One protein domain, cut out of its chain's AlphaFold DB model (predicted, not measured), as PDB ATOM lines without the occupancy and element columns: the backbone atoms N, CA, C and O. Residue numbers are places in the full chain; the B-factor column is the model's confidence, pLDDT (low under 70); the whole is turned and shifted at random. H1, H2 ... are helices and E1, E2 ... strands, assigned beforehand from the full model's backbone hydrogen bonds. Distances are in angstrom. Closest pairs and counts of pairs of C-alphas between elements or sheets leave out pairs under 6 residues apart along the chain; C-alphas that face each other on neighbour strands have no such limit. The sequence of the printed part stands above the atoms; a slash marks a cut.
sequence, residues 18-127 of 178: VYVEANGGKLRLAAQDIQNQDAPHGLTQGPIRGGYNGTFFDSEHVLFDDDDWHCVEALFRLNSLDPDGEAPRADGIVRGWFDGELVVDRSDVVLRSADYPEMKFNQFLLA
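Overview. This is residues 18 to 127 of the 178 residues of an uncharacterized protein of Tautonia sociabilis (UniProt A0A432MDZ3). Two small sheets lie face to face as a sandwich, a four-stranded one of E3, E2, E1 and E7 and a three-stranded one of E4, E5 and E6. Long loops draw the whole out lengthwise: residues 39 to 55, after the short helix H1, reach far past one end of the sheets, and residues 59 to 71 reach past the other. The printed part has 110 residues, with the named elements in the order E1, E2, H1, E3, E4, E5, E6, E7; it is mostly strand, though under half of the residues are in named elements. The first sheet runs E3, E2, E1, E7 and is mixed; the second runs E4, E5, E6 and is antiparallel. The whole is only just compact, close to loose, with a radius of gyration of the C-alphas of 15.7 A, and its outline, loops included, is a rod of 54 by 25 by 22 A.

Along the chain. In the larger sheet, E1 is residues 18 to 23, 14.5 A long, beginning at C-alpha 18 at (-9.091, -44.059, -45.573). E2 is residues 26 to 32, 18.3 A, E3 is residues 56 to 58, and E7 is residues 123 to 126, ending at C-alpha 126 at (-3.751, -48.544, -50.709). In the other sheet, E4 is residues 72 to 77, 17.0 A, E5 is residues 92 to 98, 20.5 A, and E6 is residues 101 to 109, 20.6 A. H1 is residues 35 to 38, with C-alpha 35 at (-22.396, -47.884, -44.297).

Arrangement. E1 and E2 form an antiparallel hairpin, with N 21 and O 28 2.9 A apart. E3, an edge strand, is antiparallel to E2, with N 57 and O 29 at 2.8 A. E7, the other edge strand, is parallel to E1 at 9 degrees, with N 125 and O 18 at 2.9 A. E4, E5 and E6 form a meander, each strand the antiparallel neighbour of the one before, with N 75 and O 95 at 2.8 A and N 96 and O 104 at 2.9 A. The two sheets' best planes are 8 degrees apart, and their strands stand at 27 degrees. Across the sandwich, the closest C-alphas of E2 and E5 are those of Leu 29 and Gly 96, 7.2 A apart. H1 is not on either sheet, and it is too short for any O i to N i+4 pair.

Size, cuts and confidence. The two C-alphas farthest apart are those of Thr 44 and Asp 68, at 54.0 A. The printed part has no cut. The links H1 to E3, E3 to E4, E4 to E5 and E6 to E7 are long. The mean pLDDT of the printed part is 85.4; residues 39 to 46, 49 to 52 and 85 are under 70.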
ATOM      1  N   VAL A  18      -9.845 -45.117 -44.895       88.81
ATOM      2  CA  VAL A  18      -9.091 -44.059 -45.573       88.81
ATOM      3  C   VAL A  18      -8.375 -44.596 -46.806       88.81
ATOM      4  O   VAL A  18      -7.869 -45.719 -46.803       88.81
ATOM      5  N   TYR A  19      -8.357 -43.778 -47.851       88.62
ATOM      6  CA  TYR A  19      -7.771 -44.063 -49.152       88.62
ATOM      7  C   TYR A  19      -6.627 -43.098 -49.402       88.62
ATOM      8  O   TYR A  19      -6.785 -41.892 -49.198       88.62
ATOM      9  N   VAL A  20      -5.513 -43.645 -49.876       91.75
ATOM     10  CA  VAL A  20      -4.396 -42.896 -50.453       91.75
ATOM     11  C   VAL A  20      -4.131 -43.542 -51.803       91.75
ATOM     12  O   VAL A  20      -3.783 -44.719 -51.860       91.75
ATOM     13  N   GLU A  21      -4.389 -42.822 -52.890       89.88
ATOM     14  CA  GLU A  21      -4.379 -43.397 -54.236       89.88
ATOM     15  C   GLU A  21      -3.692 -42.471 -55.239       89.88
ATOM     16  O   GLU A  21      -3.945 -41.267 -55.259       89.88
ATOM     17  N   ALA A  22      -2.915 -43.060 -56.147       89.19
ATOM     18  CA  ALA A  22      -2.660 -42.464 -57.451       89.19
ATOM     19  C   ALA A  22      -3.888 -42.731 -58.341       89.19
ATOM     20  O   ALA A  22      -4.198 -43.882 -58.662       89.19
ATOM     21  N   ASN A  23      -4.624 -41.678 -58.706       88.06
ATOM     22  CA  ASN A  23      -5.864 -41.776 -59.478       88.06
ATOM     23  C   ASN A  23      -5.848 -40.781 -60.642       88.06
ATOM     24  O   ASN A  23      -5.877 -39.569 -60.437       88.06
ATOM     25  N   GLY A  24      -5.776 -41.288 -61.879       85.06
ATOM     26  CA  GLY A  24      -5.713 -40.434 -63.072       85.06
ATOM     27  C   GLY A  24      -4.521 -39.468 -63.064       85.06
ATOM     28  O   GLY A  24      -4.659 -38.330 -63.504       85.06
ATOM     29  N   GLY A  25      -3.390 -39.904 -62.500       89.25
ATOM     30  CA  GLY A  25      -2.185 -39.094 -62.340       89.25
ATOM     31  C   GLY A  25      -2.205 -38.138 -61.141       89.25
ATOM     32  O   GLY A  25      -1.234 -37.430 -60.916       89.25
ATOM     33  N   LYS A  26      -3.277 -38.091 -60.343       93.00
ATOM     34  CA  LYS A  26      -3.393 -37.216 -59.164       93.00
ATOM     35  C   LYS A  26      -3.235 -37.986 -57.861       93.00
ATOM     36  O   LYS A  26      -3.596 -39.161 -57.801       93.00
ATOM     37  N   LEU A  27      -2.787 -37.303 -56.806       94.06
ATOM     38  CA  LEU A  27      -2.890 -37.829 -55.446       94.06
ATOM     39  C   LEU A  27      -4.320 -37.630 -54.950       94.06
ATOM     40  O   LEU A  27      -4.777 -36.495 -54.819       94.06
ATOM     41  N   ARG A  28      -5.017 -38.727 -54.667       94.12
ATOM     42  CA  ARG A  28      -6.363 -38.741 -54.096       94.12
ATOM     43  C   ARG A  28      -6.318 -39.222 -52.657       94.12
ATOM     44  O   ARG A  28      -5.880 -40.337 -52.377       94.12
ATOM     45  N   LEU A  29      -6.862 -38.401 -51.766       93.88
ATOM     46  CA  LEU A  29      -7.151 -38.754 -50.384       93.88
ATOM     47  C   LEU A  29      -8.658 -38.840 -50.177       93.88
ATOM     48  O   LEU A  29      -9.413 -37.990 -50.650       93.88
ATOM     49  N   ALA A  30      -9.116 -39.852 -49.449       89.81
ATOM     50  CA  ALA A  30     -10.536 -39.997 -49.147       89.81
ATOM     51  C   ALA A  30     -10.755 -40.676 -47.806       89.81
ATOM     52  O   ALA A  30      -9.930 -41.468 -47.357       89.81
ATOM     53  N   ALA A  31     -11.921 -40.433 -47.220       87.19
ATOM     54  CA  ALA A  31     -12.495 -41.314 -46.220       87.19
ATOM     55  C   ALA A  31     -13.859 -41.776 -46.738       87.19
ATOM     56  O   ALA A  31     -14.647 -40.960 -47.210       87.19
ATOM     57  N   GLN A  32     -14.125 -43.075 -46.681       81.62
ATOM     58  CA  GLN A  32     -15.436 -43.632 -47.004       81.62
ATOM     59  C   GLN A  32     -16.037 -44.232 -45.742       81.62
ATOM     60  O   GLN A  32     -15.384 -45.004 -45.033       81.62
ATOM     61  N   ASP A  33     -17.289 -43.897 -45.465       74.50
ATOM     62  CA  ASP A  33     -18.051 -44.499 -44.374       74.50
ATOM     63  C   ASP A  33     -19.534 -44.720 -44.743       74.50
ATOM     64  O   ASP A  33     -20.395 -44.733 -43.867       74.50
ATOM     65  N   ILE A  34     -19.852 -44.921 -46.033       74.94
ATOM     66  CA  ILE A  34     -21.236 -44.966 -46.556       74.94
ATOM     67  C   ILE A  34     -22.138 -46.001 -45.857       74.94
ATOM     68  O   ILE A  34     -23.355 -45.882 -45.920       74.94
ATOM     69  N   GLN A  35     -21.587 -46.996 -45.145       73.50
ATOM     70  CA  GLN A  35     -22.396 -47.884 -44.297       73.50
ATOM     71  C   GLN A  35     -23.146 -47.144 -43.194       73.50
ATOM     72  O   GLN A  35     -24.187 -47.622 -42.748       73.50
ATOM     73  N   ASN A  36     -22.624 -46.005 -42.744       72.50
ATOM     74  CA  ASN A  36     -23.291 -45.169 -41.765       72.50
ATOM     75  C   ASN A  36     -24.624 -44.652 -42.314       72.50
ATOM     76  O   ASN A  36     -25.557 -44.557 -41.530       72.50
ATOM     77  N   GLN A  37     -24.746 -44.428 -43.635       72.19
ATOM     78  CA  GLN A  37     -25.970 -43.938 -44.287       72.19
ATOM     79  C   GLN A  37     -27.218 -44.745 -43.900       72.19
ATOM     80  O   GLN A  37     -28.259 -44.161 -43.608       72.19
ATOM     81  N   ASP A  38     -27.103 -46.074 -43.907       71.50
ATOM     82  CA  ASP A  38     -28.230 -46.993 -43.713       71.50
ATOM     83  C   ASP A  38     -28.167 -47.727 -42.358       71.50
ATOM     84  O   ASP A  38     -28.987 -48.605 -42.068       71.50
ATOM     85  N   ALA A  39     -27.178 -47.410 -41.514       69.12
ATOM     86  CA  ALA A  39     -27.011 -48.053 -40.220       69.12
ATOM     87  C   ALA A  39     -28.042 -47.524 -39.202       69.12
ATOM     88  O   ALA A  39     -28.333 -46.330 -39.175       69.12
ATOM     89  N   PRO A  40     -28.579 -48.377 -38.306       64.31
ATOM     90  CA  PRO A  40     -29.517 -47.924 -37.285       64.31
ATOM     91  C   PRO A  40     -28.870 -46.878 -36.364       64.31
ATOM     92  O   PRO A  40     -28.022 -47.214 -35.540       64.31
ATOM     93  N   HIS A  41     -29.292 -45.620 -36.476       65.88
ATOM     94  CA  HIS A  41     -28.871 -44.502 -35.626       65.88
ATOM     95  C   HIS A  41     -30.083 -43.971 -34.834       65.88
ATOM     96  O   HIS A  41     -30.584 -42.873 -35.049       65.88
ATOM     97  N   GLY A  42     -30.629 -44.825 -33.958       55.44
ATOM     98  CA  GLY A  42     -31.813 -44.527 -33.142       55.44
ATOM     99  C   GLY A  42     -33.127 -44.445 -33.941       55.44
ATOM    100  O   GLY A  42     -33.228 -43.797 -34.974       55.44
ATOM    101  N   LEU A  43     -34.196 -45.074 -33.442       45.50
ATOM    102  CA  LEU A  43     -35.490 -45.191 -34.147       45.50
ATOM    103  C   LEU A  43     -36.242 -43.854 -34.359       45.50
ATOM    104  O   LEU A  43     -37.327 -43.850 -34.937       45.50
ATOM    105  N   THR A  44     -35.702 -42.728 -33.882       53.62
ATOM    106  CA  THR A  44     -36.390 -41.426 -33.825       53.62
ATOM    107  C   THR A  44     -35.540 -40.226 -34.263       53.62
ATOM    108  O   THR A  44     -36.009 -39.100 -34.123       53.62
ATOM    109  N   GLN A  45     -34.304 -40.405 -34.753       59.47
ATOM    110  CA  GLN A  45     -33.331 -39.296 -34.830       59.47
ATOM    111  C   GLN A  45     -33.252 -38.520 -36.162       59.47
ATOM    112  O   GLN A  45     -32.496 -37.558 -36.240       59.47
ATOM    113  N   GLY A  46     -34.071 -38.830 -37.176       64.75
ATOM    114  CA  GLY A  46     -34.005 -38.115 -38.465       64.75
ATOM    115  C   GLY A  46     -32.720 -38.435 -39.256       64.75
ATOM    116  O   GLY A  46     -32.152 -39.499 -39.033       64.75
ATOM    117  N   PRO A  47     -32.285 -37.592 -40.216       71.25
ATOM    118  CA  PRO A  47     -31.050 -37.811 -40.983       71.25
ATOM    119  C   PRO A  47     -29.787 -37.802 -40.105       71.25
ATOM    120  O   PRO A  47     -29.750 -37.092 -39.102       71.25
ATOM    121  N   ILE A  48     -28.734 -38.507 -40.532       72.75
ATOM    122  CA  ILE A  48     -27.432 -38.550 -39.836       72.75
ATOM    123  C   ILE A  48     -26.880 -37.145 -39.605       72.75
ATOM    124  O   ILE A  48     -26.736 -36.343 -40.537       72.75
ATOM    125  N   ARG A  49     -26.487 -36.863 -38.366       69.56
ATOM    126  CA  ARG A  49     -25.960 -35.563 -37.950       69.56
ATOM    127  C   ARG A  49     -24.518 -35.389 -38.414       69.56
ATOM    128  O   ARG A  49     -23.593 -35.984 -37.872       69.56
ATOM    129  N   GLY A  50     -24.335 -34.538 -39.422       64.25
ATOM    130  CA  GLY A  50     -23.045 -34.321 -40.088       64.25
ATOM    131  C   GLY A  50     -22.781 -35.228 -41.285       64.25
ATOM    132  O   GLY A  50     -21.703 -35.139 -41.862       64.25
ATOM    133  N   GLY A  51     -23.762 -36.046 -41.681       68.94
ATOM    134  CA  GLY A  51     -23.682 -36.893 -42.869       68.94
ATOM    135  C   GLY A  51     -22.719 -38.074 -42.740       68.94
ATOM    136  O   GLY A  51     -22.266 -38.427 -41.652       68.94
ATOM    137  N   TYR A  52     -22.455 -38.691 -43.887       68.19
ATOM    138  CA  TYR A  52     -21.444 -39.719 -44.091       68.19
ATOM    139  C   TYR A  52     -20.430 -39.181 -45.115       68.19
ATOM    140  O   TYR A  52     -20.731 -38.319 -45.944       68.19
ATOM    141  N   ASN A  53     -19.211 -39.666 -45.031       72.56
ATOM    142  CA  ASN A  53     -18.099 -39.415 -45.907       72.56
ATOM    143  C   ASN A  53     -18.108 -40.289 -47.168       72.56
ATOM    144  O   ASN A  53     -18.186 -41.520 -47.139       72.56
ATOM    145  N   GLY A  54     -17.963 -39.595 -48.289       72.94
ATOM    146  CA  GLY A  54     -17.650 -40.144 -49.602       72.94
ATOM    147  C   GLY A  54     -16.876 -39.127 -50.440       72.94
ATOM    148  O   GLY A  54     -16.902 -39.184 -51.669       72.94
ATOM    149  N   THR A  55     -16.260 -38.139 -49.782       85.44
ATOM    150  CA  THR A  55     -15.612 -37.007 -50.439       85.44
ATOM    151  C   THR A  55     -14.192 -37.374 -50.839       85.44
ATOM    152  O   THR A  55     -13.429 -37.929 -50.049       85.44
ATOM    153  N   PHE A  56     -13.844 -37.028 -52.075       90.06
ATOM    154  CA  PHE A  56     -12.492 -37.146 -52.599       90.06
ATOM    155  C   PHE A  56     -11.781 -35.798 -52.523       90.06
ATOM    156  O   PHE A  56     -12.346 -34.763 -52.887       90.06
ATOM    157  N   PHE A  57     -10.543 -35.828 -52.047       94.19
ATOM    158  CA  PHE A  57      -9.638 -34.694 -51.985       94.19
ATOM    159  C   PHE A  57      -8.464 -34.987 -52.912       94.19
ATOM    160  O   PHE A  57      -7.545 -35.719 -52.549       94.19
ATOM    161  N   ASP A  58      -8.538 -34.443 -54.121       95.50
ATOM    162  CA  ASP A  58      -7.512 -34.635 -55.141       95.50
ATOM    163  C   ASP A  58      -6.513 -33.479 -55.115       95.50
ATOM    164  O   ASP A  58      -6.892 -32.332 -54.860       95.50
ATOM    165  N   SER A  59      -5.260 -33.766 -55.463       96.75
ATOM    166  CA  SER A  59      -4.295 -32.733 -55.825       96.75
ATOM    167  C   SER A  59      -4.839 -31.867 -56.968       96.75
ATOM    168  O   SER A  59      -5.533 -32.335 -57.886       96.75
ATOM    169  N   GLU A  60      -4.532 -30.570 -56.926       96.44
ATOM    170  CA  GLU A  60      -4.969 -29.635 -57.969       96.44
ATOM    171  C   GLU A  60      -4.407 -30.045 -59.338       96.44
ATOM    172  O   GLU A  60      -5.144 -30.129 -60.330       96.44
ATOM    173  N   HIS A  61      -3.124 -30.400 -59.361       95.44
ATOM    174  CA  HIS A  61      -2.387 -30.807 -60.551       95.44
ATOM    175  C   HIS A  61      -2.193 -32.325 -60.625       95.44
ATOM    176  O   HIS A  61      -2.375 -33.045 -59.639       95.44
ATOM    177  N   VAL A  62      -1.872 -32.794 -61.831       94.25
ATOM    178  CA  VAL A  62      -1.311 -34.131 -62.060       94.25
ATOM    179  C   VAL A  62       0.098 -34.144 -61.465       94.25
ATOM    180  O   VAL A  62       0.813 -33.156 -61.611       94.25
ATOM    181  N   LEU A  63       0.430 -35.216 -60.753       94.50
ATOM    182  CA  LEU A  63       1.687 -35.410 -60.028       94.50
ATOM    183  C   LEU A  63       2.418 -36.678 -60.483       94.50
ATOM    184  O   LEU A  63       3.632 -36.687 -60.537       94.50
ATOM    185  N   PHE A  64       1.676 -37.736 -60.820       91.19
ATOM    186  CA  PHE A  64       2.229 -38.995 -61.321       91.19
ATOM    187  C   PHE A  64       2.200 -38.988 -62.860       91.19
ATOM    188  O   PHE A  64       1.320 -39.619 -63.460       91.19
ATOM    189  N   ASP A  65       3.066 -38.198 -63.501       90.75
ATOM    190  CA  ASP A  65       3.187 -38.103 -64.968       90.75
ATOM    191  C   ASP A  65       4.524 -38.602 -65.543       90.75
ATOM    192  O   ASP A  65       4.744 -38.495 -66.755       90.75
ATOM    193  N   ASP A  66       5.347 -39.237 -64.714       89.88
ATOM    194  CA  ASP A  66       6.599 -39.898 -65.079       89.88
ATOM    195  C   ASP A  66       6.648 -41.363 -64.573       89.88
ATOM    196  O   ASP A  66       5.623 -41.946 -64.191       89.88
ATOM    197  N   ASP A  67       7.820 -41.994 -64.678       88.62
ATOM    198  CA  ASP A  67       8.121 -43.348 -64.200       88.62
ATOM    199  C   ASP A  67       9.135 -43.379 -63.037       88.62
ATOM    200  O   ASP A  67       9.789 -44.405 -62.821       88.62
ATOM    201  N   ASP A  68       9.239 -42.286 -62.271       92.44
ATOM    202  CA  ASP A  68      10.176 -42.139 -61.156       92.44
ATOM    203  C   ASP A  68       9.568 -42.549 -59.792       92.44
ATOM    204  O   ASP A  68       8.367 -42.788 -59.622       92.44
ATOM    205  N   TRP A  69      10.437 -42.697 -58.785       94.25
ATOM    206  CA  TRP A  69      10.018 -42.922 -57.399       94.25
ATOM    207  C   TRP A  69       9.608 -41.606 -56.743       94.25
ATOM    208  O   TRP A  69      10.384 -40.654 -56.737       94.25
ATOM    209  N   HIS A  70       8.448 -41.609 -56.084       92.88
ATOM    210  CA  HIS A  70       7.947 -40.459 -55.332       92.88
ATOM    211  C   HIS A  70       7.615 -40.820 -53.891       92.88
ATOM    212  O   HIS A  70       7.065 -41.887 -53.602       92.88
ATOM    213  N   CYS A  71       7.886 -39.886 -52.985       93.31
ATOM    214  CA  CYS A  71       7.476 -39.976 -51.594       93.31
ATOM    215  C   CYS A  71       6.062 -39.403 -51.435       93.31
ATOM    216  O   CYS A  71       5.809 -38.234 -51.733       93.31
ATOM    217  N   VAL A  72       5.132 -40.223 -50.939       93.44
ATOM    218  CA  VAL A  72       3.757 -39.801 -50.647       93.44
ATOM    219  C   VAL A  72       3.512 -39.868 -49.149       93.44
ATOM    220  O   VAL A  72       3.571 -40.938 -48.546       93.44
ATOM    221  N   GLU A  73       3.132 -38.737 -48.562       93.50
ATOM    222  CA  GLU A  73       2.703 -38.667 -47.166       93.50
ATOM    223  C   GLU A  73       1.227 -38.284 -47.088       93.50
ATOM    224  O   GLU A  73       0.752 -37.407 -47.813       93.50
ATOM    225  N   ALA A  74       0.482 -38.906 -46.176       93.31
ATOM    226  CA  ALA A  74      -0.925 -38.594 -45.952       93.31
ATOM    227  C   ALA A  74      -1.251 -38.518 -44.459       93.31
ATOM    228  O   ALA A  74      -0.922 -39.413 -43.680       93.31
ATOM    229  N   LEU A  75      -1.958 -37.462 -44.062       93.81
ATOM    230  CA  LEU A  75      -2.430 -37.241 -42.699       93.81
ATOM    231  C   LEU A  75      -3.952 -37.142 -42.681       93.81
ATOM    232  O   LEU A  75      -4.537 -36.262 -43.312       93.81
ATOM    233  N   PHE A  76      -4.569 -37.969 -41.844       93.88
ATOM    234  CA  PHE A  76      -5.986 -37.890 -41.515       93.88
ATOM    235  C   PHE A  76      -6.155 -37.634 -40.019       93.88
ATOM    236  O   PHE A  76      -5.621 -38.360 -39.179       93.88
ATOM    237  N   ARG A  77      -6.935 -36.612 -39.670       93.81
ATOM    238  CA  ARG A  77      -7.303 -36.296 -38.288       93.81
ATOM    239  C   ARG A  77      -8.807 -36.137 -38.199       93.81
ATOM    240  O   ARG A  77      -9.375 -35.274 -38.866       93.81
ATOM    241  N   LEU A  78      -9.429 -36.952 -37.349       92.50
ATOM    242  CA  LEU A  78     -10.850 -36.838 -37.039       92.50
ATOM    243  C   LEU A  78     -11.198 -35.429 -36.566       92.50
ATOM    244  O   LEU A  78     -10.425 -34.794 -35.844       92.50
ATOM    245  N   ASN A  79     -12.392 -34.986 -36.938       92.94
ATOM    246  CA  ASN A  79     -12.995 -33.814 -36.340       92.94
ATOM    247  C   ASN A  79     -13.398 -34.056 -34.880       92.94
ATOM    248  O   ASN A  79     -13.666 -35.187 -34.450       92.94
ATOM    249  N   SER A  80     -13.483 -32.963 -34.131       92.75
ATOM    250  CA  SER A  80     -14.091 -32.938 -32.813       92.75
ATOM    251  C   SER A  80     -15.620 -32.971 -32.903       92.75
ATOM    252  O   SER A  80     -16.238 -32.689 -33.938       92.75
ATOM    253  N   LEU A  81     -16.232 -33.373 -31.794       90.19
ATOM    254  CA  LEU A  81     -17.671 -33.295 -31.572       90.19
ATOM    255  C   LEU A  81     -17.926 -32.210 -30.526       90.19
ATOM    256  O   LEU A  81     -17.053 -31.923 -29.703       90.19
ATOM    257  N   ASP A  82     -19.109 -31.607 -30.561       84.94
ATOM    258  CA  ASP A  82     -19.543 -30.670 -29.529       84.94
ATOM    259  C   ASP A  82     -19.477 -31.287 -28.122       84.94
ATOM    260  O   ASP A  82     -19.531 -32.511 -27.992       84.94
ATOM    261  N   PRO A  83     -19.372 -30.469 -27.056       76.69
ATOM    262  CA  PRO A  83     -19.258 -30.965 -25.680       76.69
ATOM    263  C   PRO A  83     -20.390 -31.911 -25.269       76.69
ATOM    264  O   PRO A  83     -20.157 -32.855 -24.519       76.69
ATOM    265  N   ASP A  84     -21.591 -31.681 -25.802       79.88
ATOM    266  CA  ASP A  84     -22.774 -32.512 -25.561       79.88
ATOM    267  C   ASP A  84     -22.842 -33.733 -26.503       79.88
ATOM    268  O   ASP A  84     -23.754 -34.550 -26.422       79.88
ATOM    269  N   GLY A  85     -21.877 -33.870 -27.420       69.38
ATOM    270  CA  GLY A  85     -21.801 -34.937 -28.415       69.38
ATOM    271  C   GLY A  85     -22.879 -34.851 -29.494       69.38
ATOM    272  O   GLY A  85     -23.058 -35.807 -30.239       69.38
ATOM    273  N   GLU A  86     -23.619 -33.740 -29.576       74.31
ATOM    274  CA  GLU A  86     -24.825 -33.659 -30.404       74.31
ATOM    275  C   GLU A  86     -24.579 -33.239 -31.854       74.31
ATOM    276  O   GLU A  86     -25.394 -33.579 -32.717       74.31
ATOM    277  N   ALA A  87     -23.480 -32.536 -32.136       82.12
ATOM    278  CA  ALA A  87     -23.131 -32.115 -33.486       82.12
ATOM    279  C   ALA A  87     -21.617 -32.219 -33.755       82.12
ATOM    280  O   ALA A  87     -20.801 -31.978 -32.858       82.12
ATOM    281  N   PRO A  88     -21.220 -32.586 -34.985       88.69
ATOM    282  CA  PRO A  88     -19.824 -32.572 -35.384       88.69
ATOM    283  C   PRO A  88     -19.354 -31.158 -35.722       88.69
ATOM    284  O   PRO A  88     -20.083 -30.365 -36.322       88.69
ATOM    285  N   ARG A  89     -18.095 -30.867 -35.395       91.31
ATOM    286  CA  ARG A  89     -17.401 -29.656 -35.846       91.31
ATOM    287  C   ARG A  89     -16.673 -29.945 -37.153       91.31
ATOM    288  O   ARG A  89     -16.202 -31.051 -37.364       91.31
ATOM    289  N   ALA A  90     -16.570 -28.964 -38.041       91.75
ATOM    290  CA  ALA A  90     -15.801 -29.091 -39.281       91.75
ATOM    291  C   ALA A  90     -14.338 -28.675 -39.047       91.75
ATOM    292  O   ALA A  90     -13.881 -27.683 -39.601       91.75
ATOM    293  N   ASP A  91     -13.631 -29.376 -38.158       94.62
ATOM    294  CA  ASP A  91     -12.240 -29.082 -37.762       94.62
ATOM    295  C   ASP A  91     -11.279 -30.275 -37.953       94.62
ATOM    296  O   ASP A  91     -10.138 -30.267 -37.462       94.62
ATOM    297  N   GLY A  92     -11.739 -31.311 -38.663       94.44
ATOM    298  CA  GLY A  92     -10.917 -32.427 -39.111       94.44
ATOM    299  C   GLY A  92      -9.905 -31.987 -40.166       94.44
ATOM    300  O   GLY A  92     -10.117 -31.010 -40.887       94.44
ATOM    301  N   ILE A  93      -8.789 -32.715 -40.253       96.06
ATOM    302  CA  ILE A  93      -7.734 -32.455 -41.242       96.06
ATOM    303  C   ILE A  93      -7.592 -33.632 -42.194       96.06
ATOM    304  O   ILE A  93      -7.552 -34.785 -41.761       96.06
ATOM    305  N   VAL A  94      -7.434 -33.302 -43.472       96.00
ATOM    306  CA  VAL A  94      -6.922 -34.199 -44.505       96.00
ATOM    307  C   VAL A  94      -5.801 -33.463 -45.224       96.00
ATOM    308  O   VAL A  94      -6.035 -32.400 -45.803       96.00
ATOM    309  N   ARG A  95      -4.582 -33.996 -45.153       96.88
ATOM    310  CA  ARG A  95      -3.413 -33.435 -45.835       96.88
ATOM    311  C   ARG A  95      -2.653 -34.496 -46.600       96.88
ATOM    312  O   ARG A  95      -2.558 -35.626 -46.128       96.88
ATOM    313  N   GLY A  96      -2.116 -34.104 -47.746       95.69
ATOM    314  CA  GLY A  96      -1.296 -34.943 -48.604       95.69
ATOM    315  C   GLY A  96      -0.066 -34.186 -49.064       95.69
ATOM    316  O   GLY A  96      -0.188 -33.031 -49.482       95.69
ATOM    317  N   TRP A  97       1.082 -34.846 -49.000       96.56
ATOM    318  CA  TRP A  97       2.337 -34.350 -49.537       96.56
ATOM    319  C   TRP A  97       2.845 -35.279 -50.630       96.56
ATOM    320  O   TRP A  97       2.668 -36.495 -50.546       96.56
ATOM    321  N   PHE A  98       3.456 -34.683 -51.645       95.81
ATOM    322  CA  PHE A  98       4.115 -35.358 -52.751       95.81
ATOM    323  C   PHE A  98       5.532 -34.799 -52.842       95.81
ATOM    324  O   PHE A  98       5.693 -33.588 -52.966       95.81
ATOM    325  N   ASP A  99       6.537 -35.652 -52.665       94.62
ATOM    326  CA  ASP A  99       7.952 -35.271 -52.559       94.62
ATOM    327  C   ASP A  99       8.198 -34.136 -51.546       94.62
ATOM    328  O   ASP A  99       8.977 -33.207 -51.759       94.62
ATOM    329  N   GLY A 100       7.487 -34.200 -50.415       92.88
ATOM    330  CA  GLY A 100       7.549 -33.207 -49.340       92.88
ATOM    331  C   GLY A 100       6.760 -31.914 -49.600       92.88
ATOM    332  O   GLY A 100       6.628 -31.088 -48.690       92.88
ATOM    333  N   GLU A 101       6.177 -31.725 -50.786       95.62
ATOM    334  CA  GLU A 101       5.333 -30.570 -51.104       95.62
ATOM    335  C   GLU A 101       3.867 -30.823 -50.738       95.62
ATOM    336  O   GLU A 101       3.282 -31.834 -51.108       95.62
ATOM    337  N   LEU A 102       3.239 -29.890 -50.014       96.50
ATOM    338  CA  LEU A 102       1.832 -29.995 -49.612       96.50
ATOM    339  C   LEU A 102       0.909 -29.770 -50.821       96.50
ATOM    340  O   LEU A 102       0.725 -28.636 -51.260       96.50
ATOM    341  N   VAL A 103       0.286 -30.840 -51.316       97.94
ATOM    342  CA  VAL A 103      -0.560 -30.838 -52.529       97.94
ATOM    343  C   VAL A 103      -2.057 -30.982 -52.237       97.94
ATOM    344  O   VAL A 103      -2.891 -30.667 -53.086       97.94
ATOM    345  N   VAL A 104      -2.413 -31.431 -51.031       97.50
ATOM    346  CA  VAL A 104      -3.787 -31.450 -50.508       97.50
ATOM    347  C   VAL A 104      -3.761 -30.846 -49.105       97.50
ATOM    348  O   VAL A 104      -3.069 -31.372 -48.239       97.50
ATOM    349  N   ASP A 105      -4.523 -29.777 -48.849       97.38
ATOM    350  CA  ASP A 105      -4.637 -29.163 -47.516       97.38
ATOM    351  C   ASP A 105      -6.086 -28.819 -47.174       97.38
ATOM    352  O   ASP A 105      -6.636 -27.808 -47.614       97.38
ATOM    353  N   ARG A 106      -6.719 -29.678 -46.377       96.88
ATOM    354  CA  ARG A 106      -8.070 -29.469 -45.858       96.88
ATOM    355  C   ARG A 106      -8.039 -29.424 -44.344       96.88
ATOM    356  O   ARG A 106      -7.462 -30.295 -43.694       96.88
ATOM    357  N   SER A 107      -8.698 -28.414 -43.789       96.62
ATOM    358  CA  SER A 107      -8.831 -28.192 -42.341       96.62
ATOM    359  C   SER A 107     -10.282 -27.967 -41.902       96.62
ATOM    360  O   SER A 107     -10.542 -27.599 -40.760       96.62
ATOM    361  N   ASP A 108     -11.214 -28.211 -42.821       93.88
ATOM    362  CA  ASP A 108     -12.646 -27.947 -42.741       93.88
ATOM    363  C   ASP A 108     -13.471 -29.233 -42.949       93.88
ATOM    364  O   ASP A 108     -14.540 -29.215 -43.558       93.88
ATOM    365  N   VAL A 109     -12.955 -30.380 -42.491       92.06
ATOM    366  CA  VAL A 109     -13.514 -31.702 -42.820       92.06
ATOM    367  C   VAL A 109     -14.295 -32.293 -41.649       92.06
ATOM    368  O   VAL A 109     -13.828 -32.286 -40.512       92.06
ATOM    369  N   VAL A 110     -15.459 -32.877 -41.939       90.19
ATOM    370  CA  VAL A 110     -16.184 -33.769 -41.024       90.19
ATOM    371  C   VAL A 110     -15.928 -35.210 -41.467       90.19
ATOM    372  O   VAL A 110     -16.398 -35.642 -42.514       90.19
ATOM    373  N   LEU A 111     -15.144 -35.947 -40.683       88.25
ATOM    374  CA  LEU A 111     -14.834 -37.366 -40.893       88.25
ATOM    375  C   LEU A 111     -15.710 -38.290 -40.035       88.25
ATOM    376  O   LEU A 111     -15.865 -39.459 -40.363       88.25
ATOM    377  N   ARG A 112     -16.269 -37.786 -38.932       87.69
ATOM    378  CA  ARG A 112     -17.082 -38.547 -37.984       87.69
ATOM    379  C   ARG A 112     -18.320 -37.770 -37.559       87.69
ATOM    380  O   ARG A 112     -18.222 -36.631 -37.101       87.69
ATOM    381  N   SER A 113     -19.457 -38.451 -37.656       85.19
ATOM    382  CA  SER A 113     -20.761 -37.994 -37.180       85.19
ATOM    383  C   SER A 113     -20.897 -38.109 -35.654       85.19
ATOM    384  O   SER A 113     -20.302 -38.981 -35.013       85.19
ATOM    385  N   ALA A 114     -21.737 -37.240 -35.091       84.06
ATOM    386  CA  ALA A 114     -22.182 -37.281 -33.699       84.06
ATOM    387  C   ALA A 114     -22.962 -38.562 -33.342       84.06
ATOM    388  O   ALA A 114     -23.001 -38.955 -32.179       84.06
ATOM    389  N   ASP A 115     -23.556 -39.239 -34.328       82.19
ATOM    390  CA  ASP A 115     -24.287 -40.497 -34.125       82.19
ATOM    391  C   ASP A 115     -23.344 -41.698 -33.924       82.19
ATOM    392  O   ASP A 115     -23.754 -42.739 -33.411       82.19
ATOM    393  N   TYR A 116     -22.058 -41.535 -34.262       82.88
ATOM    394  CA  TYR A 116     -21.010 -42.543 -34.087       82.88
ATOM    395  C   TYR A 116     -19.803 -41.962 -33.326       82.88
ATOM    396  O   TYR A 116     -18.689 -41.925 -33.861       82.88
ATOM    397  N   PRO A 117     -19.977 -41.513 -32.067       84.44
ATOM    398  CA  PRO A 117     -18.975 -40.712 -31.359       84.44
ATOM    399  C   PRO A 117     -17.690 -41.477 -31.018       84.44
ATOM    400  O   PRO A 117     -16.622 -40.880 -30.879       84.44
ATOM    401  N   GLU A 118     -17.768 -42.804 -30.963       84.75
ATOM    402  CA  GLU A 118     -16.633 -43.691 -30.697       84.75
ATOM    403  C   GLU A 118     -15.929 -44.180 -31.972       84.75
ATOM    404  O   GLU A 118     -14.956 -44.930 -31.881       84.75
ATOM    405  N   MET A 119     -16.380 -43.760 -33.164       83.62
ATOM    406  CA  MET A 119     -15.767 -44.173 -34.429       83.62
ATOM    407  C   MET A 119     -14.308 -43.704 -34.503       83.62
ATOM    408  O   MET A 119     -13.982 -42.564 -34.152       83.62
ATOM    409  N   LYS A 120     -13.433 -44.601 -34.958       86.06
ATOM    410  CA  LYS A 120     -11.985 -44.408 -35.115       86.06
ATOM    411  C   LYS A 120     -11.551 -44.922 -36.482       86.06
ATOM    412  O   LYS A 120     -12.250 -45.735 -37.079       86.06
ATOM    413  N   PHE A 121     -10.378 -44.495 -36.945       86.00
ATOM    414  CA  PHE A 121      -9.734 -45.139 -38.088       86.00
ATOM    415  C   PHE A 121      -9.402 -46.589 -37.725       86.00
ATOM    416  O   PHE A 121      -8.718 -46.839 -36.732       86.00
ATOM    417  N   ASN A 122      -9.901 -47.538 -38.511       80.12
ATOM    418  CA  ASN A 122      -9.681 -48.973 -38.302       80.12
ATOM    419  C   ASN A 122      -9.205 -49.693 -39.576       80.12
ATOM    420  O   ASN A 122      -8.884 -50.880 -39.523       80.12
ATOM    421  N   GLN A 123      -9.136 -48.982 -40.706       83.44
ATOM    422  CA  GLN A 123      -8.671 -49.508 -41.981       83.44
ATOM    423  C   GLN A 123      -8.020 -48.403 -42.819       83.44
ATOM    424  O   GLN A 123      -8.601 -47.339 -43.029       83.44
ATOM    425  N   PHE A 124      -6.836 -48.699 -43.346       84.88
ATOM    426  CA  PHE A 124      -6.214 -47.968 -44.445       84.88
ATOM    427  C   PHE A 124      -6.217 -48.870 -45.679       84.88
ATOM    428  O   PHE A 124      -5.952 -50.070 -45.570       84.88
ATOM    429  N   LEU A 125      -6.556 -48.303 -46.834       83.44
ATOM    430  CA  LEU A 125      -6.483 -48.982 -48.115       83.44
ATOM    431  C   LEU A 125      -5.560 -48.219 -49.066       83.44
ATOM    432  O   LEU A 125      -5.792 -47.052 -49.378       83.44
ATOM    433  N   LEU A 126      -4.567 -48.942 -49.573       81.06
ATOM    434  CA  LEU A 126      -3.751 -48.544 -50.709       81.06
ATOM    435  C   LEU A 126      -4.287 -49.286 -51.937       81.06
ATOM    436  O   LEU A 126      -4.129 -50.502 -52.049       81.06
ATOM    437  N   ALA A 127      -5.010 -48.574 -52.797       72.81
ATOM    438  CA  ALA A 127      -5.721 -49.148 -53.939       72.81
ATOM    439  C   ALA A 127      -5.412 -48.346 -55.211       72.81
ATOM    440  O   ALA A 127      -6.218 -47.518 -55.632       72.81
TER     441      ALA A 127